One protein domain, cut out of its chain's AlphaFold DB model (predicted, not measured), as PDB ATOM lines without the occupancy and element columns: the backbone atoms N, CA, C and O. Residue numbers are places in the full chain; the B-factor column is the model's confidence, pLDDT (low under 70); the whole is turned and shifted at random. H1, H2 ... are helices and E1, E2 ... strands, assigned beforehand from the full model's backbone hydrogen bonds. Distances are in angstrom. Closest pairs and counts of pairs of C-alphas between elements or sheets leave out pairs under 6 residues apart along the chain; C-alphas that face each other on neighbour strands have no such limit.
ATOM      1  N   CYS A   4     247.338 192.132 333.181       67.12
ATOM      2  CA  CYS A   4     247.445 192.527 334.578       67.12
ATOM      3  C   CYS A   4     248.753 193.296 334.799       67.12
ATOM      4  O   CYS A   4     249.811 192.836 334.374       67.12
ATOM      5  N   SER A   5     248.696 194.446 335.467       74.00
ATOM      6  CA  SER A   5     249.880 195.211 335.878       74.00
ATOM      7  C   SER A   5     249.757 195.701 337.321       74.00
ATOM      8  O   SER A   5     248.659 195.772 337.875       74.00
ATOM      9  N   THR A   6     250.889 196.022 337.952       64.94
ATOM     10  CA  THR A   6     250.939 196.500 339.342       64.94
ATOM     11  C   THR A   6     251.455 197.930 339.430       64.94
ATOM     12  O   THR A   6     252.406 198.285 338.734       64.94
ATOM     13  N   ARG A   7     250.892 198.739 340.338       64.12
ATOM     14  CA  ARG A   7     251.410 200.080 340.662       64.12
ATOM     15  C   ARG A   7     251.536 200.276 342.174       64.12
ATOM     16  O   ARG A   7     250.550 200.139 342.896       64.12
ATOM     17  N   THR A   8     252.728 200.654 342.633       55.34
ATOM     18  CA  THR A   8     253.004 201.024 344.032       55.34
ATOM     19  C   THR A   8     252.656 202.495 344.256       55.34
ATOM     20  O   THR A   8     253.122 203.355 343.508       55.34
ATOM     21  N   ILE A   9     251.842 202.805 345.268       54.72
ATOM     22  CA  ILE A   9     251.418 204.177 345.578       54.72
ATOM     23  C   ILE A   9     251.784 204.493 347.045       54.72
ATOM     24  O   ILE A   9     251.132 204.032 347.967       54.72
ATOM     25  N   PHE A  10     252.839 205.301 347.216       54.09
ATOM     26  CA  PHE A  10     253.357 205.944 348.444       54.09
ATOM     27  C   PHE A  10     253.926 205.089 349.604       54.09
ATOM     28  O   PHE A  10     253.429 204.049 350.014       54.09
ATOM     29  N   LYS A  11     255.018 205.626 350.174       54.53
ATOM     30  CA  LYS A  11     256.029 205.018 351.065       54.53
ATOM     31  C   LYS A  11     255.579 204.596 352.483       54.53
ATOM     32  O   LYS A  11     256.444 204.246 353.279       54.53
ATOM     33  N   LYS A  12     254.290 204.650 352.843       56.44
ATOM     34  CA  LYS A  12     253.838 204.432 354.241       56.44
ATOM     35  C   LYS A  12     252.679 203.447 354.437       56.44
ATOM     36  O   LYS A  12     252.335 203.154 355.577       56.44
ATOM     37  N   SER A  13     252.118 202.879 353.370       52.09
ATOM     38  CA  SER A  13     251.156 201.775 353.474       52.09
ATOM     39  C   SER A  13     251.404 200.781 352.344       52.09
ATOM     40  O   SER A  13     251.364 201.142 351.171       52.09
ATOM     41  N   THR A  14     251.718 199.536 352.692       68.25
ATOM     42  CA  THR A  14     252.151 198.496 351.750       68.25
ATOM     43  C   THR A  14     250.947 197.881 351.035       68.25
ATOM     44  O   THR A  14     250.541 196.766 351.341       68.25
ATOM     45  N   PHE A  15     250.333 198.603 350.097       70.88
ATOM     46  CA  PHE A  15     249.287 198.037 349.241       70.88
ATOM     47  C   PHE A  15     249.782 197.874 347.803       70.88
ATOM     48  O   PHE A  15     250.410 198.762 347.225       70.88
ATOM     49  N   ILE A  16     249.476 196.716 347.219       76.50
ATOM     50  CA  ILE A  16     249.702 196.436 345.803       76.50
ATOM     51  C   ILE A  16     248.373 196.655 345.093       76.50
ATOM     52  O   ILE A  16     247.393 195.968 345.376       76.50
ATOM     53  N   ARG A  17     248.329 197.615 344.166       81.00
ATOM     54  CA  ARG A  17     247.178 197.780 343.278       81.00
ATOM     55  C   ARG A  17     247.397 196.954 342.022       81.00
ATOM     56  O   ARG A  17     248.372 197.183 341.310       81.00
ATOM     57  N   VAL A  18     246.458 196.057 341.750       83.62
ATOM     58  CA  VAL A  18     246.366 195.318 340.492       83.62
ATOM     59  C   VAL A  18     245.450 196.070 339.536       83.62
ATOM     60  O   VAL A  18     244.351 196.471 339.915       83.62
ATOM     61  N   ILE A  19     245.906 196.269 338.303       87.25
ATOM     62  CA  ILE A  19     245.131 196.878 337.223       87.25
ATOM     63  C   ILE A  19     244.880 195.809 336.169       87.25
ATOM     64  O   ILE A  19     245.824 195.226 335.636       87.25
ATOM     65  N   LEU A  20     243.605 195.579 335.864       90.31
ATOM     66  CA  LEU A  20     243.169 194.712 334.778       90.31
ATOM     67  C   LEU A  20     242.806 195.576 333.568       90.31
ATOM     68  O   LEU A  20     241.847 196.343 333.612       90.31
ATOM     69  N   THR A  21     243.557 195.436 332.480       91.31
ATOM     70  CA  THR A  21     243.306 196.133 331.211       91.31
ATOM     71  C   THR A  21     242.808 195.129 330.194       91.31
ATOM     72  O   THR A  21     243.521 194.186 329.885       91.31
ATOM     73  N   GLY A  22     241.622 195.318 329.632       92.56
ATOM     74  CA  GLY A  22     241.043 194.373 328.682       92.56
ATOM     75  C   GLY A  22     240.226 195.061 327.598       92.56
ATOM     76  O   GLY A  22     240.328 196.274 327.425       92.56
ATOM     77  N   PRO A  23     239.441 194.288 326.831       95.31
ATOM     78  CA  PRO A  23     238.591 194.845 325.789       95.31
ATOM     79  C   PRO A  23     237.625 195.896 326.340       95.31
ATOM     80  O   PRO A  23     236.959 195.668 327.346       95.31
ATOM     81  N   SER A  24     237.520 197.032 325.665       95.25
ATOM     82  CA  SER A  24     236.610 198.115 326.027       95.25
ATOM     83  C   SER A  24     235.968 198.701 324.773       95.25
ATOM     84  O   SER A  24     236.485 198.542 323.665       95.25
ATOM     85  N   ALA A  25     234.822 199.359 324.945       95.50
ATOM     86  CA  ALA A  25     234.176 200.090 323.866       95.50
ATOM     87  C   ALA A  25     234.867 201.445 323.668       95.50
ATOM     88  O   ALA A  25     234.963 202.256 324.596       95.50
ATOM     89  N   ASN A  26     235.321 201.719 322.449       94.75
ATOM     90  CA  ASN A  26     235.893 203.020 322.109       94.75
ATOM     91  C   ASN A  26     234.802 204.110 321.996       94.75
ATOM     92  O   ASN A  26     233.605 203.850 322.126       94.75
ATOM     93  N   HIS A  27     235.207 205.362 321.771       93.69
ATOM     94  CA  HIS A  27     234.273 206.490 321.669       93.69
ATOM     95  C   HIS A  27     233.209 206.307 320.568       93.69
ATOM     96  O   HIS A  27     232.037 206.588 320.804       93.69
ATOM     97  N   ALA A  28     233.586 205.796 319.391       95.50
ATOM     98  CA  ALA A  28     232.647 205.562 318.293       95.50
ATOM     99  C   ALA A  28     231.640 204.449 318.633       95.50
ATOM    100  O   ALA A  28     230.439 204.611 318.426       95.50
ATOM    101  N   GLN A  29     232.107 203.350 319.233       96.94
ATOM    102  CA  GLN A  29     231.250 202.246 319.670       96.94
ATOM    103  C   GLN A  29     230.260 202.687 320.754       96.94
ATOM    104  O   GLN A  29     229.088 202.325 320.689       96.94
ATOM    105  N   ARG A  30     230.690 203.501 321.728       95.12
ATOM    106  CA  ARG A  30     229.804 204.014 322.792       95.12
ATOM    107  C   ARG A  30     228.687 204.912 322.249       95.12
ATOM    108  O   ARG A  30     227.552 204.816 322.713       95.12
ATOM    109  N   ASN A  31     228.989 205.736 321.245       94.31
ATOM    110  CA  ASN A  31     228.036 206.689 320.669       94.31
ATOM    111  C   ASN A  31     227.155 206.118 319.545       94.31
ATOM    112  O   ASN A  31     226.159 206.745 319.189       94.31
ATOM    113  N   SER A  32     227.479 204.941 319.005       94.94
ATOM    114  CA  SER A  32     226.667 204.278 317.980       94.94
ATOM    115  C   SER A  32     225.509 203.484 318.591       94.94
ATOM    116  O   SER A  32     225.634 202.900 319.670       94.94
ATOM    117  N   ASN A  33     224.378 203.428 317.883       93.12
ATOM    118  CA  ASN A  33     223.273 202.506 318.175       93.12
ATOM    119  C   ASN A  33     223.477 201.122 317.545       93.12
ATOM    120  O   ASN A  33     222.855 200.161 317.982       93.12
ATOM    121  N   ASN A  34     224.373 201.018 316.562       94.25
ATOM    122  CA  ASN A  34     224.774 199.768 315.929       94.25
ATOM    123  C   ASN A  34     226.314 199.704 315.871       94.25
ATOM    124  O   ASN A  34     226.916 199.984 314.831       94.25
ATOM    125  N   PRO A  35     226.983 199.513 317.020       97.06
ATOM    126  CA  PRO A  35     228.438 199.454 317.085       97.06
ATOM    127  C   PRO A  35     228.981 198.168 316.457       97.06
ATOM    128  O   PRO A  35     228.317 197.136 316.434       97.06
ATOM    129  N   SER A  36     230.242 198.209 316.031       97.38
ATOM    130  CA  SER A  36     230.984 196.980 315.757       97.38
ATOM    131  C   SER A  36     231.237 196.190 317.054       97.38
ATOM    132  O   SER A  36     231.368 196.806 318.124       97.38
ATOM    133  N   PRO A  37     231.373 194.852 316.978       97.75
ATOM    134  CA  PRO A  37     231.660 194.015 318.137       97.75
ATOM    135  C   PRO A  37     232.889 194.464 318.934       97.75
ATOM    136  O   PRO A  37     233.910 194.870 318.376       97.75
ATOM    137  N   VAL A  38     232.815 194.331 320.258       97.94
ATOM    138  CA  VAL A  38     233.976 194.466 321.144       97.94
ATOM    139  C   VAL A  38     234.600 193.086 321.312       97.94
ATOM    140  O   VAL A  38     233.909 192.085 321.511       97.94
ATOM    141  N   ARG A  39     235.932 193.013 321.244       97.19
ATOM    142  CA  ARG A  39     236.665 191.755 321.435       97.19
ATOM    143  C   ARG A  39     236.254 191.092 322.756       97.19
ATOM    144  O   ARG A  39     236.160 191.749 323.788       97.19
ATOM    145  N   LYS A  40     236.066 189.775 322.745       96.44
ATOM    146  CA  LYS A  40     235.785 189.001 323.959       96.44
ATOM    147  C   LYS A  40     237.092 188.594 324.647       96.44
ATOM    148  O   LYS A  40     238.040 188.192 323.958       96.44
ATOM    149  N   PRO A  41     237.212 188.740 325.975       95.44
ATOM    150  CA  PRO A  41     238.306 188.128 326.715       95.44
ATOM    151  C   PRO A  41     238.129 186.603 326.759       95.44
ATOM    152  O   PRO A  41     237.020 186.098 326.618       95.44
ATOM    153  N   HIS A  42     239.214 185.861 326.969       95.06
ATOM    154  CA  HIS A  42     239.116 184.433 327.268       95.06
ATOM    155  C   HIS A  42     238.882 184.292 328.769       95.06
ATOM    156  O   HIS A  42     239.747 184.681 329.545       95.06
ATOM    157  N   LEU A  43     237.703 183.810 329.162       96.06
ATOM    158  CA  LEU A  43     237.300 183.636 330.555       96.06
ATOM    159  C   LEU A  43     236.771 182.207 330.770       96.06
ATOM    160  O   LEU A  43     236.175 181.659 329.840       96.06
ATOM    161  N   PRO A  44     236.938 181.623 331.971       96.44
ATOM    162  CA  PRO A  44     237.640 182.197 333.123       96.44
ATOM    163  C   PRO A  44     239.161 182.294 332.903       96.44
ATOM    164  O   PRO A  44     239.740 181.485 332.184       96.44
ATOM    165  N   GLN A  45     239.811 183.291 333.515       95.12
ATOM    166  CA  GLN A  45     241.265 183.491 333.430       95.12
ATOM    167  C   GLN A  45     241.887 183.579 334.824       95.12
ATOM    168  O   GLN A  45     241.461 184.391 335.644       95.12
ATOM    169  N   THR A  46     242.916 182.772 335.078       95.12
ATOM    170  CA  THR A  46     243.675 182.800 336.334       95.12
ATOM    171  C   THR A  46     244.805 183.819 336.254       95.12
ATOM    172  O   THR A  46     245.566 183.840 335.285       95.12
ATOM    173  N   PHE A  47     244.938 184.634 337.293       92.94
ATOM    174  CA  PHE A  47     246.074 185.520 337.518       92.94
ATOM    175  C   PHE A  47     246.803 185.073 338.783       92.94
ATOM    176  O   PHE A  47     246.149 184.781 339.781       92.94
ATOM    177  N   GLU A  48     248.136 185.034 338.743       93.44
ATOM    178  CA  GLU A  48     249.006 184.773 339.895       93.44
ATOM    179  C   GLU A  48     249.956 185.964 340.067       93.44
ATOM    180  O   GLU A  48     250.711 186.321 339.163       93.44
ATOM    181  N   LEU A  49     249.899 186.598 341.232       90.06
ATOM    182  CA  LEU A  49     250.831 187.624 341.671       90.06
ATOM    183  C   LEU A  49     251.928 186.944 342.480       90.06
ATOM    184  O   LEU A  49     251.646 186.310 343.497       90.06
ATOM    185  N   VAL A  50     253.173 187.110 342.045       88.94
ATOM    186  CA  VAL A  50     254.349 186.541 342.705       88.94
ATOM    187  C   VAL A  50     255.168 187.678 343.308       88.94
ATOM    188  O   VAL A  50     255.800 188.452 342.592       88.94
ATOM    189  N   GLY A  51     255.143 187.793 344.633       86.75
ATOM    190  CA  GLY A  51     256.014 188.685 345.389       86.75
ATOM    191  C   GLY A  51     257.266 187.938 345.829       86.75
ATOM    192  O   GLY A  51     257.156 186.894 346.465       86.75
ATOM    193  N   ARG A  52     258.453 188.461 345.511       87.81
ATOM    194  CA  ARG A  52     259.733 187.878 345.932       87.81
ATOM    195  C   ARG A  52     260.489 188.864 346.807       87.81
ATOM    196  O   ARG A  52     260.630 190.028 346.430       87.81
ATOM    197  N   ASN A  53     260.970 188.414 347.959       84.00
ATOM    198  CA  ASN A  53     261.841 189.235 348.796       84.00
ATOM    199  C   ASN A  53     263.328 188.989 348.473       84.00
ATOM    200  O   ASN A  53     263.678 188.178 347.614       84.00
ATOM    201  N   ARG A  54     264.218 189.725 349.148       83.69
ATOM    202  CA  ARG A  54     265.670 189.665 348.903       83.69
ATOM    203  C   ARG A  54     266.294 188.319 349.293       83.69
ATOM    204  O   ARG A  54     267.279 187.934 348.679       83.69
ATOM    205  N   SER A  55     265.715 187.616 350.267       85.31
ATOM    206  CA  SER A  55     266.101 186.261 350.696       85.31
ATOM    207  C   SER A  55     265.628 185.169 349.730       85.31
ATOM    208  O   SER A  55     266.026 184.016 349.863       85.31
ATOM    209  N   GLY A  56     264.809 185.519 348.732       82.19
ATOM    210  CA  GLY A  56     264.277 184.584 347.748       82.19
ATOM    211  C   GLY A  56     262.972 183.906 348.162       82.19
ATOM    212  O   GLY A  56     262.473 183.097 347.383       82.19
ATOM    213  N   GLU A  57     262.399 184.258 349.315       76.56
ATOM    214  CA  GLU A  57     261.081 183.792 349.751       76.56
ATOM    215  C   GLU A  57     259.997 184.360 348.833       76.56
ATOM    216  O   GLU A  57     260.076 185.502 348.357       76.56
ATOM    217  N   VAL A  58     258.984 183.534 348.568       88.12
ATOM    218  CA  VAL A  58     257.959 183.803 347.563       88.12
ATOM    219  C   VAL A  58     256.581 183.809 348.211       88.12
ATOM    220  O   VAL A  58     256.136 182.799 348.747       88.12
ATOM    221  N   LEU A  59     255.879 184.935 348.096       85.19
ATOM    222  CA  LEU A  59     254.451 185.043 348.374       85.19
ATOM    223  C   LEU A  59     253.686 184.952 347.053       85.19
ATOM    224  O   LEU A  59     253.966 185.710 346.122       85.19
ATOM    225  N   LYS A  60     252.702 184.055 346.982       90.19
ATOM    226  CA  LYS A  60     251.811 183.920 345.828       90.19
ATOM    227  C   LYS A  60     250.389 184.297 346.206       90.19
ATOM    228  O   LYS A  60     249.871 183.822 347.213       90.19
ATOM    229  N   TYR A  61     249.759 185.124 345.385       89.50
ATOM    230  CA  TYR A  61     248.339 185.438 345.485       89.50
ATOM    231  C   TYR A  61     247.682 185.220 344.128       89.50
ATOM    232  O   TYR A  61     248.079 185.858 343.156       89.50
ATOM    233  N   SER A  62     246.668 184.360 344.069       92.56
ATOM    234  CA  SER A  62     246.013 184.006 342.810       92.56
ATOM    235  C   SER A  62     244.511 184.240 342.872       92.56
ATOM    236  O   SER A  62     243.874 183.983 343.891       92.56
ATOM    237  N   PHE A  63     243.934 184.710 341.767       93.44
ATOM    238  CA  PHE A  63     242.491 184.884 341.620       93.44
ATOM    239  C   PHE A  63     242.038 184.526 340.204       93.44
ATOM    240  O   PHE A  63     242.817 184.566 339.251       93.44
ATOM    241  N   ILE A  64     240.762 184.167 340.074       95.00
ATOM    242  CA  ILE A  64     240.143 183.812 338.796       95.00
ATOM    243  C   ILE A  64     239.195 184.933 338.389       95.00
ATOM    244  O   ILE A  64     238.200 185.191 339.064       95.00
ATOM    245  N   LEU A  65     239.473 185.565 337.253       95.69
ATOM    246  CA  LEU A  65     238.552 186.489 336.610       95.69
ATOM    247  C   LEU A  65     237.470 185.679 335.889       95.69
ATOM    248  O   LEU A  65     237.763 184.967 334.927       95.69
ATOM    249  N   LYS A  66     236.227 185.762 336.373       96.19
ATOM    250  CA  LYS A  66     235.087 184.994 335.838       96.19
ATOM    251  C   LYS A  66     234.254 185.771 334.825       96.19
ATOM    252  O   LYS A  66     233.734 185.171 333.892       96.19
ATOM    253  N   GLN A  67     234.124 187.079 335.022       96.94
ATOM    254  CA  GLN A  67     233.283 187.960 334.213       96.94
ATOM    255  C   GLN A  67     234.046 189.232 333.841       96.94
ATOM    256  O   GLN A  67     234.916 189.690 334.585       96.94
ATOM    257  N   TRP A  68     233.711 189.803 332.688       97.25
ATOM    258  CA  TRP A  68     234.241 191.070 332.196       97.25
ATOM    259  C   TRP A  68     233.111 192.011 331.816       97.25
ATOM    260  O   TRP A  68     232.146 191.592 331.176       97.25
ATOM    261  N   PHE A  69     233.259 193.283 332.182       96.56
ATOM    262  CA  PHE A  69     232.218 194.285 332.014       96.56
ATOM    263  C   PHE A  69     232.672 195.406 331.081       96.56
ATOM    264  O   PHE A  69     233.795 195.899 331.178       96.56
ATOM    265  N   VAL A  70     231.776 195.825 330.189       96.50
ATOM    266  CA  VAL A  70     231.983 196.935 329.249       96.50
ATOM    267  C   VAL A  70     230.829 197.916 329.405       96.50
ATOM    268  O   VAL A  70     229.673 197.508 329.368       96.50
ATOM    269  N   HIS A  71     231.116 199.205 329.577       94.12
ATOM    270  CA  HIS A  71     230.092 200.238 329.751       94.12
ATOM    271  C   HIS A  71     229.986 201.152 328.522       94.12
ATOM    272  O   HIS A  71     230.958 201.373 327.793       94.12
ATOM    273  N   ARG A  72     228.801 201.733 328.313       93.81
ATOM    274  CA  ARG A  72     228.496 202.642 327.194       93.81
ATOM    275  C   ARG A  72     228.916 204.099 327.455       93.81
ATOM    276  O   ARG A  72     228.489 205.019 326.767       93.81
ATOM    277  N   GLY A  73     229.784 204.336 328.440       90.50
ATOM    278  CA  GLY A  73     230.145 205.692 328.878       90.50
ATOM    279  C   GLY A  73     228.942 206.459 329.425       90.50
ATOM    280  O   GLY A  73     228.111 205.877 330.115       90.50
ATOM    281  N   ASP A  74     228.849 207.744 329.081       88.94
ATOM    282  CA  ASP A  74     227.770 208.646 329.509       88.94
ATOM    283  C   ASP A  74     226.528 208.587 328.600       88.94
ATOM    284  O   ASP A  74     225.605 209.392 328.738       88.94
ATOM    285  N   LYS A  75     226.477 207.641 327.649       91.50
ATOM    286  CA  LYS A  75     225.316 207.466 326.771       91.50
ATOM    287  C   LYS A  75     224.179 206.784 327.532       91.50
ATOM    288  O   LYS A  75     224.117 205.557 327.643       91.50
ATOM    289  N   MET A  76     223.267 207.608 328.029       91.50
ATOM    290  CA  MET A  76     222.031 207.175 328.676       91.50
ATOM    291  C   MET A  76     220.980 206.775 327.628       91.50
ATOM    292  O   MET A  76     221.008 207.258 326.493       91.50
ATOM    293  N   GLY A  77     220.072 205.884 328.010       91.50
ATOM    294  CA  GLY A  77     218.975 205.403 327.172       91.50
ATOM    295  C   GLY A  77     217.998 204.542 327.964       91.50
ATOM    296  O   GLY A  77     218.212 204.257 329.150       91.50
ATOM    297  N   ASN A  78     216.924 204.110 327.314       92.75
ATOM    298  CA  ASN A  78     216.004 203.139 327.901       92.75
ATOM    299  C   ASN A  78     216.628 201.727 327.924       92.75
ATOM    300  O   ASN A  78     217.665 201.461 327.307       92.75
ATOM    301  N   GLN A  79     215.998 200.800 328.646       93.50
ATOM    302  CA  GLN A  79     216.509 199.436 328.797       93.50
ATOM    303  C   GLN A  79     216.669 198.708 327.452       93.50
ATOM    304  O   GLN A  79     217.663 198.013 327.241       93.50
ATOM    305  N   SER A  80     215.723 198.877 326.524       94.56
ATOM    306  CA  SER A  80     215.768 198.228 325.208       94.56
ATOM    307  C   SER A  80     216.963 198.714 324.387       94.56
ATOM    308  O   SER A  80     217.683 197.908 323.803       94.56
ATOM    309  N   GLU A  81     217.233 200.020 324.391       95.50
ATOM    310  CA  GLU A  81     218.384 200.615 323.704       95.50
ATOM    311  C   GLU A  81     219.713 200.115 324.272       95.50
ATOM    312  O   GLU A  81     220.631 199.796 323.513       95.50
ATOM    313  N   GLN A  82     219.830 200.021 325.602       95.38
ATOM    314  CA  GLN A  82     221.042 199.478 326.217       95.38
ATOM    315  C   GLN A  82     221.186 197.974 325.960       95.38
ATOM    316  O   GLN A  82     222.300 197.495 325.757       95.38
ATOM    317  N   THR A  83     220.075 197.232 325.907       96.88
ATOM    318  CA  THR A  83     220.076 195.794 325.596       96.88
ATOM    319  C   THR A  83     220.549 195.558 324.168       96.88
ATOM    320  O   THR A  83     221.453 194.754 323.942       96.88
ATOM    321  N   ALA A  84     219.987 196.303 323.213       97.75
ATOM    322  CA  ALA A  84     220.390 196.254 321.814       97.75
ATOM    323  C   ALA A  84     221.879 196.588 321.650       97.75
ATOM    324  O   ALA A  84     222.590 195.878 320.943       97.75
ATOM    325  N   TRP A  85     222.374 197.605 322.365       98.06
ATOM    326  CA  TRP A  85     223.791 197.959 322.339       98.06
ATOM    327  C   TRP A  85     224.691 196.846 322.889       98.06
ATOM    328  O   TRP A  85     225.686 196.509 322.245       98.06
ATOM    329  N   CYS A  86     224.336 196.233 324.027       98.12
ATOM    330  CA  CYS A  86     225.083 195.095 324.567       98.12
ATOM    331  C   CYS A  86     225.162 193.943 323.563       98.12
ATOM    332  O   CYS A  86     226.259 193.449 323.286       98.12
ATOM    333  N   ASN A  87     224.023 193.577 322.969       98.19
ATOM    334  CA  ASN A  87     223.954 192.507 321.978       98.19
ATOM    335  C   ASN A  87     224.811 192.827 320.742       98.19
ATOM    336  O   ASN A  87     225.552 191.964 320.276       98.19
ATOM    337  N   ALA A  88     224.776 194.073 320.255       98.19
ATOM    338  CA  ALA A  88     225.558 194.513 319.100       98.19
ATOM    339  C   ALA A  88     227.075 194.459 319.349       98.19
ATOM    340  O   ALA A  88     227.831 194.022 318.480       98.19
ATOM    341  N   ILE A  89     227.542 194.810 320.556       98.31
ATOM    342  CA  ILE A  89     228.964 194.646 320.903       98.31
ATOM    343  C   ILE A  89     229.356 193.183 321.177       98.31
ATOM    344  O   ILE A  89     230.535 192.898 321.393       98.31
ATOM    345  N   GLY A  90     228.394 192.254 321.166       97.88
ATOM    346  CA  GLY A  90     228.593 190.822 321.385       97.88
ATOM    347  C   GLY A  90     228.563 190.383 322.851       97.88
ATOM    348  O   GLY A  90     228.990 189.267 323.148       97.88
ATOM    349  N   TYR A  91     228.092 191.235 323.760       98.50
ATOM    350  CA  TYR A  91     227.943 190.973 325.195       98.50
ATOM    351  C   TYR A  91     226.449 190.840 325.530       98.50
ATOM    352  O   TYR A  91     225.595 191.072 324.678       98.50
ATOM    353  N   ARG A  92     226.101 190.489 326.770       97.88
ATOM    354  CA  ARG A  92     224.705 190.547 327.238       97.88
ATOM    355  C   ARG A  92     224.518 191.667 328.249       97.88
ATOM    356  O   ARG A  92     225.467 192.077 328.917       97.88
ATOM    357  N   MET A  93     223.285 192.133 328.401       97.69
ATOM    358  CA  MET A  93     222.926 192.968 329.543       97.69
ATOM    359  C   MET A  93     223.036 192.138 330.840       97.69
ATOM    360  O   MET A  93     222.613 190.976 330.857       97.69
ATOM    361  N   PRO A  94     223.623 192.673 331.925       97.81
ATOM    362  CA  PRO A  94     223.715 191.961 333.194       97.81
ATOM    363  C   PRO A  94     222.338 191.752 333.816       97.81
ATOM    364  O   PRO A  94     221.393 192.493 333.557       97.81
ATOM    365  N   ARG A  95     222.228 190.751 334.677       97.94
ATOM    366  CA  ARG A  95     221.152 190.618 335.662       97.94
ATOM    367  C   ARG A  95     221.512 191.386 336.930       97.94
ATOM    368  O   ARG A  95     222.678 191.730 337.126       97.94
ATOM    369  N   VAL A  96     220.553 191.590 337.829       97.50
ATOM    370  CA  VAL A  96     220.788 192.207 339.147       97.50
ATOM    371  C   VAL A  96     221.937 191.502 339.872       97.50
ATOM    372  O   VAL A  96     222.895 192.148 340.296       97.50
ATOM    373  N   LYS A  97     221.920 190.165 339.897       97.50
ATOM    374  CA  LYS A  97     222.966 189.350 340.533       97.50
ATOM    375  C   LYS A  97     224.343 189.387 339.863       97.50
ATOM    376  O   LYS A  97     225.313 188.954 340.468       97.50
ATOM    377  N   ASP A  98     224.462 189.864 338.624       98.12
ATOM    378  CA  ASP A  98     225.791 190.081 338.032       98.12
ATOM    379  C   ASP A  98     226.436 191.368 338.594       98.12
ATOM    380  O   ASP A  98     227.650 191.543 338.513       98.12
ATOM    381  N   LEU A  99     225.640 192.279 339.174       97.38
ATOM    382  CA  LEU A  99     226.096 193.590 339.644       97.38
ATOM    383  C   LEU A  99     226.133 193.719 341.168       97.38
ATOM    384  O   LEU A  99     227.036 194.379 341.678       97.38
ATOM    385  N   THR A 100     225.178 193.134 341.891       97.56
ATOM    386  CA  THR A 100     224.999 193.368 343.332       97.56
ATOM    387  C   THR A 100     224.423 192.153 344.061       97.56
ATOM    388  O   THR A 100     223.716 191.330 343.476       97.56
ATOM    389  N   ASN A 101     224.678 192.083 345.367       97.81
ATOM    390  CA  ASN A 101     224.043 191.172 346.319       97.81
ATOM    391  C   ASN A 101     222.982 191.840 347.202       97.81
ATOM    392  O   ASN A 101     222.610 191.289 348.238       97.81
ATOM    393  N   ALA A 102     222.502 193.020 346.814       96.50
ATOM    394  CA  ALA A 102     221.372 193.675 347.455       96.50
ATOM    395  C   ALA A 102     220.163 192.731 347.542       96.50
ATOM    396  O   ALA A 102     219.861 191.997 346.600       96.50
ATOM    397  N   LYS A 103     219.470 192.752 348.679       96.25
ATOM    398  CA  LYS A 103     218.324 191.881 348.924       96.25
ATOM    399  C   LYS A 103     217.040 192.529 348.414       96.25
ATOM    400  O   LYS A 103     216.782 193.698 348.690       96.25
ATOM    401  N   CYS A 104     216.225 191.767 347.693       94.88
ATOM    402  CA  CYS A 104     214.877 192.195 347.325       94.88
ATOM    403  C   CYS A 104     213.925 192.173 348.531       94.88
ATOM    404  O   CYS A 104     214.125 191.437 349.499       94.88
ATOM    405  N   GLY A 105     212.841 192.947 348.458       92.94
ATOM    406  CA  GLY A 105     211.778 192.966 349.467       92.94
ATOM    407  C   GLY A 105     212.171 193.645 350.781       92.94
ATOM    408  O   GLY A 105     211.405 193.614 351.739       92.94
ATOM    409  N   VAL A 106     213.349 194.265 350.820       87.88
ATOM    410  CA  VAL A 106     213.836 195.088 351.925       87.88
ATOM    411  C   VAL A 106     214.141 196.484 351.389       87.88
ATOM    412  O   VAL A 106     214.531 196.624 350.234       87.88
ATOM    413  N   GLY A 107     213.956 197.517 352.208       77.69
ATOM    414  CA  GLY A 107     214.157 198.911 351.795       77.69
ATOM    415  C   GLY A 107     212.901 199.766 351.920       77.69
ATOM    416  O   GLY A 107     211.866 199.313 352.413       77.69
ATOM    417  N   ASN A 108     213.005 201.027 351.509       78.38
ATOM    418  CA  ASN A 108     211.912 201.987 351.512       78.38
ATOM    419  C   ASN A 108     211.262 202.049 350.113       78.38
ATOM    420  O   ASN A 108     211.855 202.575 349.171       78.38
ATOM    421  N   PRO A 109     210.000 201.614 349.949       76.69
ATOM    422  CA  PRO A 109     209.327 201.622 348.647       76.69
ATOM    423  C   PRO A 109     209.315 202.990 347.945       76.69
ATOM    424  O   PRO A 109     209.213 203.049 346.723       76.69
ATOM    425  N   ARG A 110     209.454 204.085 348.704       75.69
ATOM    426  CA  ARG A 110     209.516 205.454 348.187       75.69
ATOM    427  C   ARG A 110     210.832 205.763 347.454       75.69
ATOM    428  O   ARG A 110     210.827 206.465 346.445       75.69
ATOM    429  N   TYR A 111     211.960 205.222 347.924       74.94
ATOM    430  CA  TYR A 111     213.310 205.597 347.462       74.94
ATOM    431  C   TYR A 111     214.073 204.475 346.742       74.94
ATOM    432  O   TYR A 111     214.967 204.750 345.939       74.94
ATOM    433  N   ASP A 112     213.754 203.217 347.036       76.62
ATOM    434  CA  ASP A 112     214.552 202.058 346.638       76.62
ATOM    435  C   ASP A 112     213.665 200.831 346.395       76.62
ATOM    436  O   ASP A 112     213.821 199.765 346.987       76.62
ATOM    437  N   ASN A 113     212.697 201.006 345.491       86.06
ATOM    438  CA  ASN A 113     211.686 200.003 345.177       86.06
ATOM    439  C   ASN A 113     212.278 198.766 344.469       86.06
ATOM    440  O   ASN A 113     212.289 198.680 343.239       86.06
ATOM    441  N   PHE A 114     212.729 197.785 345.254       92.31
ATOM    442  CA  PHE A 114     213.211 196.486 344.782       92.31
ATOM    443  C   PHE A 114     212.353 195.322 345.313       92.31
ATOM    444  O   PHE A 114     212.769 194.598 346.218       92.31
ATOM    445  N   PRO A 115     211.130 195.107 344.791       92.12
ATOM    446  CA  PRO A 115     210.285 193.991 345.206       92.12
ATOM    447  C   PRO A 115     210.836 192.643 344.723       92.12
ATOM    448  O   PRO A 115     211.310 192.525 343.591       92.12
ATOM    449  N   CYS A 116     210.685 191.600 345.544       92.69
ATOM    450  CA  CYS A 116     210.945 190.219 345.135       92.69
ATOM    451  C   CYS A 116     209.864 189.745 344.152       92.69
ATOM    452  O   CYS A 116     208.822 189.239 344.563       92.69
ATOM    453  N   ARG A 117     210.095 189.914 342.849       91.81
ATOM    454  CA  ARG A 117     209.187 189.443 341.788       91.81
ATOM    455  C   ARG A 117     209.903 188.459 340.871       91.81
ATOM    456  O   ARG A 117     211.077 188.646 340.567       91.81
ATOM    457  N   ASN A 118     209.193 187.425 340.423       90.31
ATOM    458  CA  ASN A 118     209.691 186.424 339.468       90.31
ATOM    459  C   ASN A 118     211.035 185.776 339.867       90.31
ATOM    460  O   ASN A 118     211.840 185.437 339.005       90.31
ATOM    461  N   GLY A 119     211.307 185.643 341.171       91.00
ATOM    462  CA  GLY A 119     212.570 185.094 341.678       91.00
ATOM    463  C   GLY A 119     213.803 185.981 341.452       91.00
ATOM    464  O   GLY A 119     214.922 185.507 341.633       91.00
ATOM    465  N   ILE A 120     213.621 187.245 341.054       95.44
ATOM    466  CA  ILE A 120     214.713 188.211 340.905       95.44
ATOM    467  C   ILE A 120     215.167 188.666 342.296       95.44
ATOM    468  O   ILE A 120     214.373 189.198 343.074       95.44
ATOM    469  N   ASP A 121     216.452 188.476 342.577       95.50
ATOM    470  CA  ASP A 121     217.137 188.874 343.807       95.50
ATOM    471  C   ASP A 121     218.609 189.204 343.481       95.50
ATOM    472  O   ASP A 121     219.081 188.956 342.361       95.50
ATOM    473  N   GLY A 122     219.341 189.760 344.442       96.81
ATOM    474  CA  GLY A 122     220.792 189.915 344.343       96.81
ATOM    475  C   GLY A 122     221.544 188.581 344.351       96.81
ATOM    476  O   GLY A 122     220.988 187.511 344.602       96.81
ATOM    477  N   ALA A 123     222.844 188.644 344.073       97.75
ATOM    478  CA  ALA A 123     223.739 187.500 344.193       97.75
ATOM    479  C   ALA A 123     223.819 186.967 345.632       97.75
ATOM    480  O   ALA A 123     223.605 187.697 346.596       97.75
ATOM    481  N   SER A 124     224.189 185.695 345.777       96.44
ATOM    482  CA  SER A 124     224.448 185.091 347.084       96.44
ATOM    483  C   SER A 124     225.934 185.175 347.467       96.44
ATOM    484  O   SER A 124     226.777 184.974 346.592       96.44
ATOM    485  N   PRO A 125     226.251 185.345 348.766       96.62
ATOM    486  CA  PRO A 125     225.311 185.593 349.861       96.62
ATOM    487  C   PRO A 125     224.699 186.998 349.791       96.62
ATOM    488  O   PRO A 125     225.403 187.984 349.565       96.62
ATOM    489  N   GLN A 126     223.385 187.079 350.009       95.75
ATOM    490  CA  GLN A 126     222.669 188.352 349.977       95.75
ATOM    491  C   GLN A 126     223.037 189.252 351.165       95.75
ATOM    492  O   GLN A 126     223.297 188.789 352.280       95.75
ATOM    493  N   SER A 127     222.983 190.561 350.929       95.12
ATOM    494  CA  SER A 127     222.921 191.578 351.977       95.12
ATOM    495  C   SER A 127     221.646 191.415 352.820       95.12
ATOM    496  O   SER A 127     220.717 190.685 352.478       95.12
ATOM    497  N   ARG A 128     221.579 192.121 353.951       94.19
ATOM    498  CA  ARG A 128     220.349 192.242 354.757       94.19
ATOM    499  C   ARG A 128     219.463 193.409 354.312       94.19
ATOM    500  O   ARG A 128     218.379 193.596 354.853       94.19
ATOM    501  N   ARG A 129     219.958 194.226 353.386       93.81
ATOM    502  CA  ARG A 129     219.374 195.488 352.930       93.81
ATOM    503  C   ARG A 129     219.464 195.567 351.404       93.81
ATOM    504  O   ARG A 129     220.093 194.721 350.765       93.81
ATOM    505  N   ASN A 130     218.832 196.582 350.823       94.69
ATOM    506  CA  ASN A 130     218.922 196.882 349.395       94.69
ATOM    507  C   ASN A 130     220.185 197.708 349.079       94.69
ATOM    508  O   ASN A 130     220.137 198.810 348.538       94.69
ATOM    509  N   ASP A 131     221.333 197.193 349.494       92.44
ATOM    510  CA  ASP A 131     222.662 197.751 349.279       92.44
ATOM    511  C   ASP A 131     223.693 196.617 349.329       92.44
ATOM    512  O   ASP A 131     223.396 195.489 349.741       92.44
ATOM    513  N   VAL A 132     224.909 196.889 348.859       94.50
ATOM    514  CA  VAL A 132     225.947 195.858 348.803       94.50
ATOM    515  C   VAL A 132     226.474 195.519 350.194       94.50
ATOM    516  O   VAL A 132     226.841 196.393 350.979       94.50
ATOM    517  N   LEU A 133     226.642 194.225 350.450       95.06
ATOM    518  CA  LEU A 133     227.501 193.723 351.519       95.06
ATOM    519  C   LEU A 133     228.727 193.082 350.876       95.06
ATOM    520  O   LEU A 133     228.580 192.099 350.157       95.06
ATOM    521  N   ARG A 134     229.926 193.609 351.144       94.31
ATOM    522  CA  ARG A 134     231.175 193.168 350.499       94.31
ATOM    523  C   ARG A 134     231.362 191.653 350.566       94.31
ATOM    524  O   ARG A 134     231.456 191.083 351.651       94.31
ATOM    525  N   ASN A 135     231.435 191.018 349.401       94.88
ATOM    526  CA  ASN A 135     231.601 189.578 349.280       94.88
ATOM    527  C   ASN A 135     232.219 189.205 347.923       94.88
ATOM    528  O   ASN A 135     231.955 189.868 346.922       94.88
ATOM    529  N   ILE A 136     233.045 188.158 347.896       93.25
ATOM    530  CA  ILE A 136     233.699 187.668 346.675       93.25
ATOM    531  C   ILE A 136     232.760 186.696 345.954       93.25
ATOM    532  O   ILE A 136     232.222 185.781 346.565       93.25
ATOM    533  N   GLY A 137     232.590 186.849 344.643       93.50
ATOM    534  CA  GLY A 137     231.693 186.025 343.830       93.50
ATOM    535  C   GLY A 137     230.233 186.483 343.843       93.50
ATOM    536  O   GLY A 137     229.361 185.699 343.483       93.50
ATOM    537  N   SER A 138     229.962 187.715 344.280       95.75
ATOM    538  CA  SER A 138     228.614 188.224 344.578       95.75
ATOM    539  C   SER A 138     228.215 189.447 343.740       95.75
ATOM    540  O   SER A 138     227.390 190.256 344.161       95.75
ATOM    541  N   GLY A 139     228.803 189.589 342.554       96.44
ATOM    542  CA  GLY A 139     228.495 190.659 341.607       96.44
ATOM    543  C   GLY A 139     229.525 191.788 341.607       96.44
ATOM    544  O   GLY A 139     230.275 191.992 342.564       96.44
ATOM    545  N   LEU A 140     229.566 192.530 340.499       96.19
ATOM    546  CA  LEU A 140     230.609 193.515 340.207       96.19
ATOM    547  C   LEU A 140     230.800 194.559 341.319       96.19
ATOM    548  O   LEU A 140     231.916 194.771 341.783       96.19
ATOM    549  N   ILE A 141     229.732 195.227 341.747       95.69
ATOM    550  CA  ILE A 141     229.801 196.323 342.726       95.69
ATOM    551  C   ILE A 141     230.046 195.757 344.125       95.69
ATOM    552  O   ILE A 141     230.766 196.352 344.924       95.69
ATOM    553  N   THR A 142     229.511 194.575 344.419       96.69
ATOM    554  CA  THR A 142     229.757 193.891 345.688       96.69
ATOM    555  C   THR A 142     231.239 193.557 345.873       96.69
ATOM    556  O   THR A 142     231.806 193.818 346.939       96.69
ATOM    557  N   GLU A 143     231.889 193.058 344.821       95.19
ATOM    558  CA  GLU A 143     233.311 192.707 344.828       95.19
ATOM    559  C   GLU A 143     234.217 193.938 344.745       95.19
ATOM    560  O   GLU A 143     235.087 194.145 345.590       95.19
ATOM    561  N   TRP A 144     233.995 194.792 343.748       92.25
ATOM    562  CA  TRP A 144     234.926 195.860 343.375       92.25
ATOM    563  C   TRP A 144     234.553 197.210 343.981       92.25
ATOM    564  O   TRP A 144     235.400 198.084 344.153       92.25
ATOM    565  N   GLY A 145     233.313 197.377 344.423       92.00
ATOM    566  CA  GLY A 145     232.843 198.578 345.101       92.00
ATOM    567  C   GLY A 145     232.338 199.653 344.178       92.00
ATOM    568  O   GLY A 145     232.033 199.410 343.015       92.00
ATOM    569  N   THR A 146     232.278 200.860 344.735       90.75
ATOM    570  CA  THR A 146     231.875 202.076 344.039       90.75
ATOM    571  C   THR A 146     232.674 202.251 342.749       90.75
ATOM    572  O   THR A 146     233.858 202.594 342.774       90.75
ATOM    573  N   LEU A 147     232.014 202.035 341.609       89.12
ATOM    574  CA  LEU A 147     232.668 202.007 340.295       89.12
ATOM    575  C   LEU A 147     233.243 203.371 339.897       89.12
ATOM    576  O   LEU A 147     234.203 203.453 339.137       89.12
ATOM    577  N   THR A 148     232.697 204.444 340.464       83.38
ATOM    578  CA  THR A 148     233.134 205.825 340.231       83.38
ATOM    579  C   THR A 148     234.466 206.166 340.902       83.38
ATOM    580  O   THR A 148     235.022 207.214 340.609       83.38
ATOM    581  N   MET A 149     234.999 205.288 341.761       85.31
ATOM    582  CA  MET A 149     236.332 205.435 342.365       85.31
ATOM    583  C   MET A 149     237.458 204.921 341.449       85.31
ATOM    584  O   MET A 149     238.636 205.024 341.791       85.31
ATOM    585  N   TYR A 150     237.109 204.347 340.292       84.31
ATOM    586  CA  TYR A 150     238.051 203.850 339.294       84.31
ATOM    587  C   TYR A 150     238.166 204.837 338.125       84.31
ATOM    588  O   TYR A 150     237.699 204.552 337.025       84.31
ATOM    589  N   ASP A 151     238.813 205.989 338.346       81.56
ATOM    590  CA  ASP A 151     238.922 207.075 337.350       81.56
ATOM    591  C   ASP A 151     239.406 206.590 335.972       81.56
ATOM    592  O   ASP A 151     238.878 206.982 334.933       81.56
ATOM    593  N   SER A 152     240.374 205.667 335.948       82.50
ATOM    594  CA  SER A 152     240.924 205.105 334.709       82.50
ATOM    595  C   SER A 152     239.972 204.164 333.965       82.50
ATOM    596  O   SER A 152     240.219 203.858 332.802       82.50
ATOM    597  N   ALA A 153     238.919 203.669 334.622       83.69
ATOM    598  CA  ALA A 153     237.912 202.810 334.005       83.69
ATOM    599  C   ALA A 153     236.810 203.617 333.300       83.69
ATOM    600  O   ALA A 153     236.098 203.056 332.478       83.69
ATOM    601  N   GLY A 154     236.685 204.921 333.579       83.44
ATOM    602  CA  GLY A 154     235.777 205.814 332.853       83.44
ATOM    603  C   GLY A 154     234.287 205.632 333.167       83.44
ATOM    604  O   GLY A 154     233.448 206.050 332.367       83.44
ATOM    605  N   PHE A 155     233.937 205.016 334.300       84.19
ATOM    606  CA  PHE A 155     232.544 204.916 334.745       84.19
ATOM    607  C   PHE A 155     231.961 206.296 335.081       84.19
ATOM    608  O   PHE A 155     232.622 207.136 335.692       84.19
ATOM    609  N   SER A 156     230.693 206.512 334.728       76.12
ATOM    610  CA  SER A 156     230.017 207.788 334.977       76.12
ATOM    611  C   SER A 156     229.807 208.036 336.478       76.12
ATOM    612  O   SER A 156     229.322 207.154 337.188       76.12
ATOM    613  N   ARG A 157     230.115 209.253 336.964       66.19
ATOM    614  CA  ARG A 157     230.089 209.632 338.400       66.19
ATOM    615  C   ARG A 157     228.721 209.497 339.084       66.19
ATOM    616  O   ARG A 157     228.666 209.457 340.309       66.19
ATOM    617  N   ARG A 158     227.631 209.466 338.314       64.94
ATOM    618  CA  ARG A 158     226.250 209.251 338.788       64.94
ATOM    619  C   ARG A 158     225.567 208.152 337.970       64.94
ATOM    620  O   ARG A 158     224.444 208.313 337.506       64.94
ATOM    621  N   GLY A 159     226.287 207.055 337.735       77.50
ATOM    622  CA  GLY A 159     225.796 205.954 336.916       77.50
ATOM    623  C   GLY A 159     224.750 205.110 337.641       77.50
ATOM    624  O   GLY A 159     225.051 204.500 338.667       77.50
ATOM    625  N   ASN A 160     223.556 205.037 337.067       90.00
ATOM    626  CA  ASN A 160     222.633 203.917 337.223       90.00
ATOM    627  C   ASN A 160     222.806 203.015 336.003       90.00
ATOM    628  O   ASN A 160     222.886 203.532 334.887       90.00
ATOM    629  N   TYR A 161     222.837 201.700 336.191       93.88
ATOM    630  CA  TYR A 161     223.003 200.755 335.090       93.88
ATOM    631  C   TYR A 161     221.807 199.830 334.962       93.88
ATOM    632  O   TYR A 161     221.428 199.166 335.926       93.88
ATOM    633  N   TRP A 162     221.235 199.779 333.759       95.56
ATOM    634  CA  TRP A 162     220.149 198.858 333.446       95.56
ATOM    635  C   TRP A 162     220.567 197.403 333.642       95.56
ATOM    636  O   TRP A 162     221.691 197.007 333.328       95.56
ATOM    637  N   THR A 163     219.616 196.608 334.122       96.50
ATOM    638  CA  THR A 163     219.710 195.149 334.137       96.50
ATOM    639  C   THR A 163     218.701 194.561 333.165       96.50
ATOM    640  O   THR A 163     217.776 195.245 332.748       96.50
ATOM    641  N   SER A 164     218.863 193.290 332.817       95.94
ATOM    642  CA  SER A 164     217.911 192.513 332.016       95.94
ATOM    643  C   SER A 164     216.709 192.023 332.833       95.94
ATOM    644  O   SER A 164     215.734 191.536 332.262       95.94
ATOM    645  N   ASP A 165     216.748 192.166 334.160       92.62
ATOM    646  CA  ASP A 165     215.683 191.726 335.053       92.62
ATOM    647  C   ASP A 165     214.576 192.791 335.132       92.62
ATOM    648  O   ASP A 165     214.526 193.609 336.051       92.62
ATOM    649  N   SER A 166     213.642 192.764 334.176       83.81
ATOM    650  CA  SER A 166     212.459 193.648 334.163       83.81
ATOM    651  C   SER A 166     212.849 195.138 334.238       83.81
ATOM    652  O   SER A 166     213.810 195.523 333.598       83.81
ATOM    653  N   ASP A 167     212.147 196.009 334.965       89.31
ATOM    654  CA  ASP A 167     212.463 197.451 335.031       89.31
ATOM    655  C   ASP A 167     213.519 197.819 336.096       89.31
ATOM    656  O   ASP A 167     213.525 198.947 336.593       89.31
ATOM    657  N   PHE A 168     214.409 196.884 336.460       93.56
ATOM    658  CA  PHE A 168     215.446 197.118 337.467       93.56
ATOM    659  C   PHE A 168     216.739 197.705 336.901       93.56
ATOM    660  O   PHE A 168     217.258 197.287 335.859       93.56
ATOM    661  N   PHE A 169     217.326 198.614 337.669       93.81
ATOM    662  CA  PHE A 169     218.670 199.140 337.461       93.81
ATOM    663  C   PHE A 169     219.400 199.264 338.799       93.81
ATOM    664  O   PHE A 169     218.786 199.318 339.866       93.81
ATOM    665  N   VAL A 170     220.729 199.286 338.731       94.56
ATOM    666  CA  VAL A 170     221.607 199.264 339.905       94.56
ATOM    667  C   VAL A 170     222.430 200.542 339.972       94.56
ATOM    668  O   VAL A 170     223.046 200.953 338.985       94.56
ATOM    669  N   GLU A 171     222.454 201.168 341.144       92.19
ATOM    670  CA  GLU A 171     223.267 202.349 341.412       92.19
ATOM    671  C   GLU A 171     224.746 201.966 341.559       92.19
ATOM    672  O   GLU A 171     225.122 201.141 342.388       92.19
ATOM    673  N   SER A 172     225.616 202.609 340.782       91.12
ATOM    674  CA  SER A 172     227.058 202.320 340.713       91.12
ATOM    675  C   SER A 172     227.849 202.510 342.015       91.12
ATOM    676  O   SER A 172     228.987 202.043 342.110       91.12
ATOM    677  N   GLY A 173     227.284 203.236 342.984       89.00
ATOM    678  CA  GLY A 173     227.952 203.610 344.228       89.00
ATOM    679  C   GLY A 173     227.731 202.624 345.363       89.00
ATOM    680  O   GLY A 173     228.697 202.095 345.913       89.00
ATOM    681  N   SER A 174     226.460 202.401 345.684       91.19
ATOM    682  CA  SER A 174     225.965 201.565 346.781       91.19
ATOM    683  C   SER A 174     225.563 200.155 346.335       91.19
ATOM    684  O   SER A 174     225.391 199.272 347.170       91.19
ATOM    685  N   GLY A 175     225.366 199.945 345.028       93.69
ATOM    686  CA  GLY A 175     224.740 198.748 344.476       93.69
ATOM    687  C   GLY A 175     223.273 198.572 344.872       93.69
ATOM    688  O   GLY A 175     222.758 197.458 344.764       93.69
ATOM    689  N   THR A 176     222.606 199.642 345.317       93.75
ATOM    690  CA  THR A 176     221.159 199.666 345.543       93.75
ATOM    691  C   THR A 176     220.412 199.424 344.240       93.75
ATOM    692  O   THR A 176     220.722 200.021 343.203       93.75
ATOM    693  N   VAL A 177     219.407 198.556 344.303       94.12
ATOM    694  CA  VAL A 177     218.524 198.244 343.183       94.12
ATOM    695  C   VAL A 177     217.300 199.146 343.251       94.12
ATOM    696  O   VAL A 177     216.684 199.318 344.302       94.12
ATOM    697  N   LYS A 178     216.937 199.737 342.119       91.69
ATOM    698  CA  LYS A 178     215.778 200.623 341.976       91.69
ATOM    699  C   LYS A 178     214.991 200.215 340.731       91.69
ATOM    700  O   LYS A 178     215.494 199.476 339.884       91.69
ATOM    701  N   ASN A 179     213.761 200.704 340.615       88.75
ATOM    702  CA  ASN A 179     212.943 200.568 339.413       88.75
ATOM    703  C   ASN A 179     212.267 201.891 339.036       88.75
ATOM    704  O   ASN A 179     212.393 202.888 339.747       88.75
ATOM    705  N   LEU A 180     211.540 201.892 337.918       83.12
ATOM    706  CA  LEU A 180     210.879 203.081 337.370       83.12
ATOM    707  C   LEU A 180     209.745 203.640 338.247       83.12
ATOM    708  O   LEU A 180     209.272 204.738 337.981       83.12
ATOM    709  N   LYS A 181     209.300 202.914 339.281       80.31
ATOM    710  CA  LYS A 181     208.240 203.363 340.200       80.31
ATOM    711  C   LYS A 181     208.764 204.139 341.414       80.31
ATOM    712  O   LYS A 181     207.960 204.524 342.252       80.31
ATOM    713  N   SER A 182     210.077 204.313 341.567       73.31
ATOM    714  CA  SER A 182     210.634 205.114 342.663       73.31
ATOM    715  C   SER A 182     210.618 206.609 342.317       73.31
ATOM    716  O   SER A 182     210.934 206.979 341.187       73.31
ATOM    717  N   ASP A 183     210.297 207.461 343.301       64.56
ATOM    718  CA  ASP A 183     209.926 208.884 343.134       64.56
ATOM    719  C   ASP A 183     211.034 209.814 342.567       64.56
ATOM    720  O   ASP A 183     210.826 211.018 342.443       64.56
ATOM    721  N   TRP A 184     212.215 209.290 342.208       61.78
ATOM    722  CA  TRP A 184     213.403 210.082 341.833       61.78
ATOM    723  C   TRP A 184     214.246 209.455 340.717       61.78
ATOM    724  O   TRP A 184     215.479 209.544 340.723       61.78
ATOM    725  N   VAL A 185     213.605 208.772 339.769       61.47
ATOM    726  CA  VAL A 185     214.308 207.931 338.797       61.47
ATOM    727  C   VAL A 185     214.169 208.457 337.366       61.47
ATOM    728  O   VAL A 185     213.056 208.549 336.850       61.47
ATOM    729  N   PRO A 186     215.288 208.729 336.671       66.25
ATOM    730  CA  PRO A 186     215.265 208.992 335.240       66.25
ATOM    731  C   PRO A 186     214.783 207.760 334.459       66.25
ATOM    732  O   PRO A 186     215.254 206.644 334.681       66.25
ATOM    733  N   SER A 187     213.927 207.968 333.458       73.69
ATOM    734  CA  SER A 187     213.556 206.941 332.467       73.69
ATOM    735  C   SER A 187     214.725 206.513 331.562       73.69
ATOM    736  O   SER A 187     214.594 205.596 330.751       73.69
ATOM    737  N   SER A 188     215.880 207.169 331.711       86.50
ATOM    738  CA  SER A 188     217.092 206.976 330.929       86.50
ATOM    739  C   SER A 188     218.272 206.701 331.862       86.50
ATOM    740  O   SER A 188     218.632 207.548 332.676       86.50
ATOM    741  N   ASN A 189     218.872 205.514 331.746       90.69
ATOM    742  CA  ASN A 189     220.005 205.071 332.562       90.69
ATOM    743  C   ASN A 189     221.156 204.574 331.671       90.69
ATOM    744  O   ASN A 189     221.008 204.391 330.456       90.69
ATOM    745  N   GLY A 190     222.329 204.385 332.271       92.12
ATOM    746  CA  GLY A 190     223.539 203.959 331.582       92.12
ATOM    747  C   GLY A 190     223.487 202.492 331.161       92.12
ATOM    748  O   GLY A 190     222.796 201.663 331.761       92.12
ATOM    749  N   GLY A 191     224.253 202.163 330.122       93.56
ATOM    750  CA  GLY A 191     224.471 200.787 329.680       93.56
ATOM    751  C   GLY A 191     225.746 200.202 330.278       93.56
ATOM    752  O   GLY A 191     226.822 200.792 330.151       93.56
ATOM    753  N   ILE A 192     225.638 199.023 330.885       95.62
ATOM    754  CA  ILE A 192     226.769 198.139 331.172       95.62
ATOM    755  C   ILE A 192     226.430 196.752 330.634       95.62
ATOM    756  O   ILE A 192     225.276 196.335 330.664       95.62
ATOM    757  N   CYS A 193     227.428 196.058 330.114       97.56
ATOM    758  CA  CYS A 193     227.301 194.750 329.497       97.56
ATOM    759  C   CYS A 193     228.306 193.804 330.134       97.56
ATOM    760  O   CYS A 193     229.368 194.244 330.571       97.56
ATOM    761  N   VAL A 194     227.990 192.517 330.162       98.31
ATOM    762  CA  VAL A 194     228.802 191.483 330.804       98.31
ATOM    763  C   VAL A 194     229.094 190.338 329.839       98.31
ATOM    764  O   VAL A 194     228.298 190.051 328.939       98.31
ATOM    765  N   TYR A 195     230.265 189.725 330.005       97.75
ATOM    766  CA  TYR A 195     230.676 188.505 329.322       97.75
ATOM    767  C   TYR A 195     231.426 187.556 330.275       97.75
ATOM    768  O   TYR A 195     232.292 188.028 331.019       97.75
ATOM    769  N   PRO A 196     231.197 186.234 330.188       87.69
ATOM    770  CA  PRO A 196     230.006 185.632 329.591       87.69
ATOM    771  C   PRO A 196     228.713 186.045 330.318       87.69
ATOM    772  O   PRO A 196     228.663 186.177 331.565       87.69
TER     773      PRO A 196
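AT A GLANCE: This is residues 4 to 196 of the 196 residues of an uncharacterized protein of Gilliamella apicola (UniProt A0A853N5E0). Look for a body of two small sheets side by side, E6-E7-E8 and E5-E9, with E6 beside E9; H2 packs on E9, the short H3 grazes the E6-E7-E8 sheet and touches H4, and the long unnamed stretch of residues 100 to 139 links H3 to H4. From this body the long hairpin E3-E4 reaches away as an arm that makes one end of the longest axis, and a smaller hairpin, E1-E2, lies on the same side of the body. The 193 printed residues hold four named helices and nine named strands, in the order E1 E2 H1 E3 E4 E5 H2 H3 H4 E6 E7 E8 E9; the class is mixed, helices and strands, with 78 residues, under half, in named elements. The four sheets are antiparallel, and the largest has the order E6, E7, E8. The whole is compact by its radius of gyration of the C-alphas, 17.9 A, yet only just elongated in outline, spanning 61 by 41 by 29 A.

HOW THE PARTS SIT: Begin at the largest sheet, a meander in which each strand is the antiparallel neighbour of the one before: E6, residues 160 to 162, E7, residues 168 to 171, and E8, residues 177 to 179. E6 and E7 form a hairpin with N 161 and O 170 2.9 A apart, and E7 and E8 another with N 169 and O 178 3.0 A apart, both within hydrogen-bond range. From E6 go on to E9, residues 189 to 195: 10 pairs of their C-alphas are within 8 A, and the closest, those of Tyr 161 and Gly 190, are 4.8 A apart. E9 is the antiparallel neighbour of E5, residues 68 to 77, at 160 degrees, with N 70 and O 193 at 2.9 A. H2, residues 79 to 88, only grazes the E6-E7-E8 sheet with its residues 79 to 83, and its closest C-alphas to E9 are Gln 82 and Gly 191, 5.0 A. H3, residues 96 to 99, also only grazes that sheet, and it touches H4, residues 140 to 144, where the C-alphas of Leu 99 and Leu 140 are 4.5 A apart. H1, residues 27 to 31, comes closest to E5 at Arg 30 and Arg 72, C-alphas 4.8 A apart. Farther out, E3, residues 45 to 52, and E4, residues 58 to 65, form a hairpin at 163 degrees, with N 49 and O 61 at 2.7 A. E4 runs on into E5 across a break of 2 residues, at 50 degrees, and E5 bends by 88 degrees at residue 74. E1, residues 4 to 8, and E2, residues 16 to 21, form a hairpin with N 19 and O 5 at 2.8 A; E2 and E3 are apart. In H1, H2 and H4 every O i to N i+4 pair is within hydrogen-bond range; H3 is too short for such a pair, and its one O i to N i+3 pair is within range.

IN THESE COORDINATES: Find C-alpha 4 at (247.445, 192.527, 334.578), where E1 begins. The arm's E3 runs 22.7 A from C-alpha 45 at (241.265, 183.491, 333.430), and E4 returns over 22.4 A. E5 covers 21.5 A, H2 14.1 A and E2 15.9 A. E9 runs 20.0 A and ends at C-alpha 195, (230.676, 188.505, 329.322).

THE WHOLE: The two C-alphas farthest apart, those of Ser 55 and Lys 181, are 61.2 A apart. The printed part has no cut and ends at residue 196, the chain's last. The links H1 to E3, H3 to H4 and H4 to E6 are long, with 13, 40 and 15 residues. The mean pLDDT of the printed part is 89.1, and 16 residues are under 70: residue 4 and residues 6 to 14, 157 to 158 and 183 to 186.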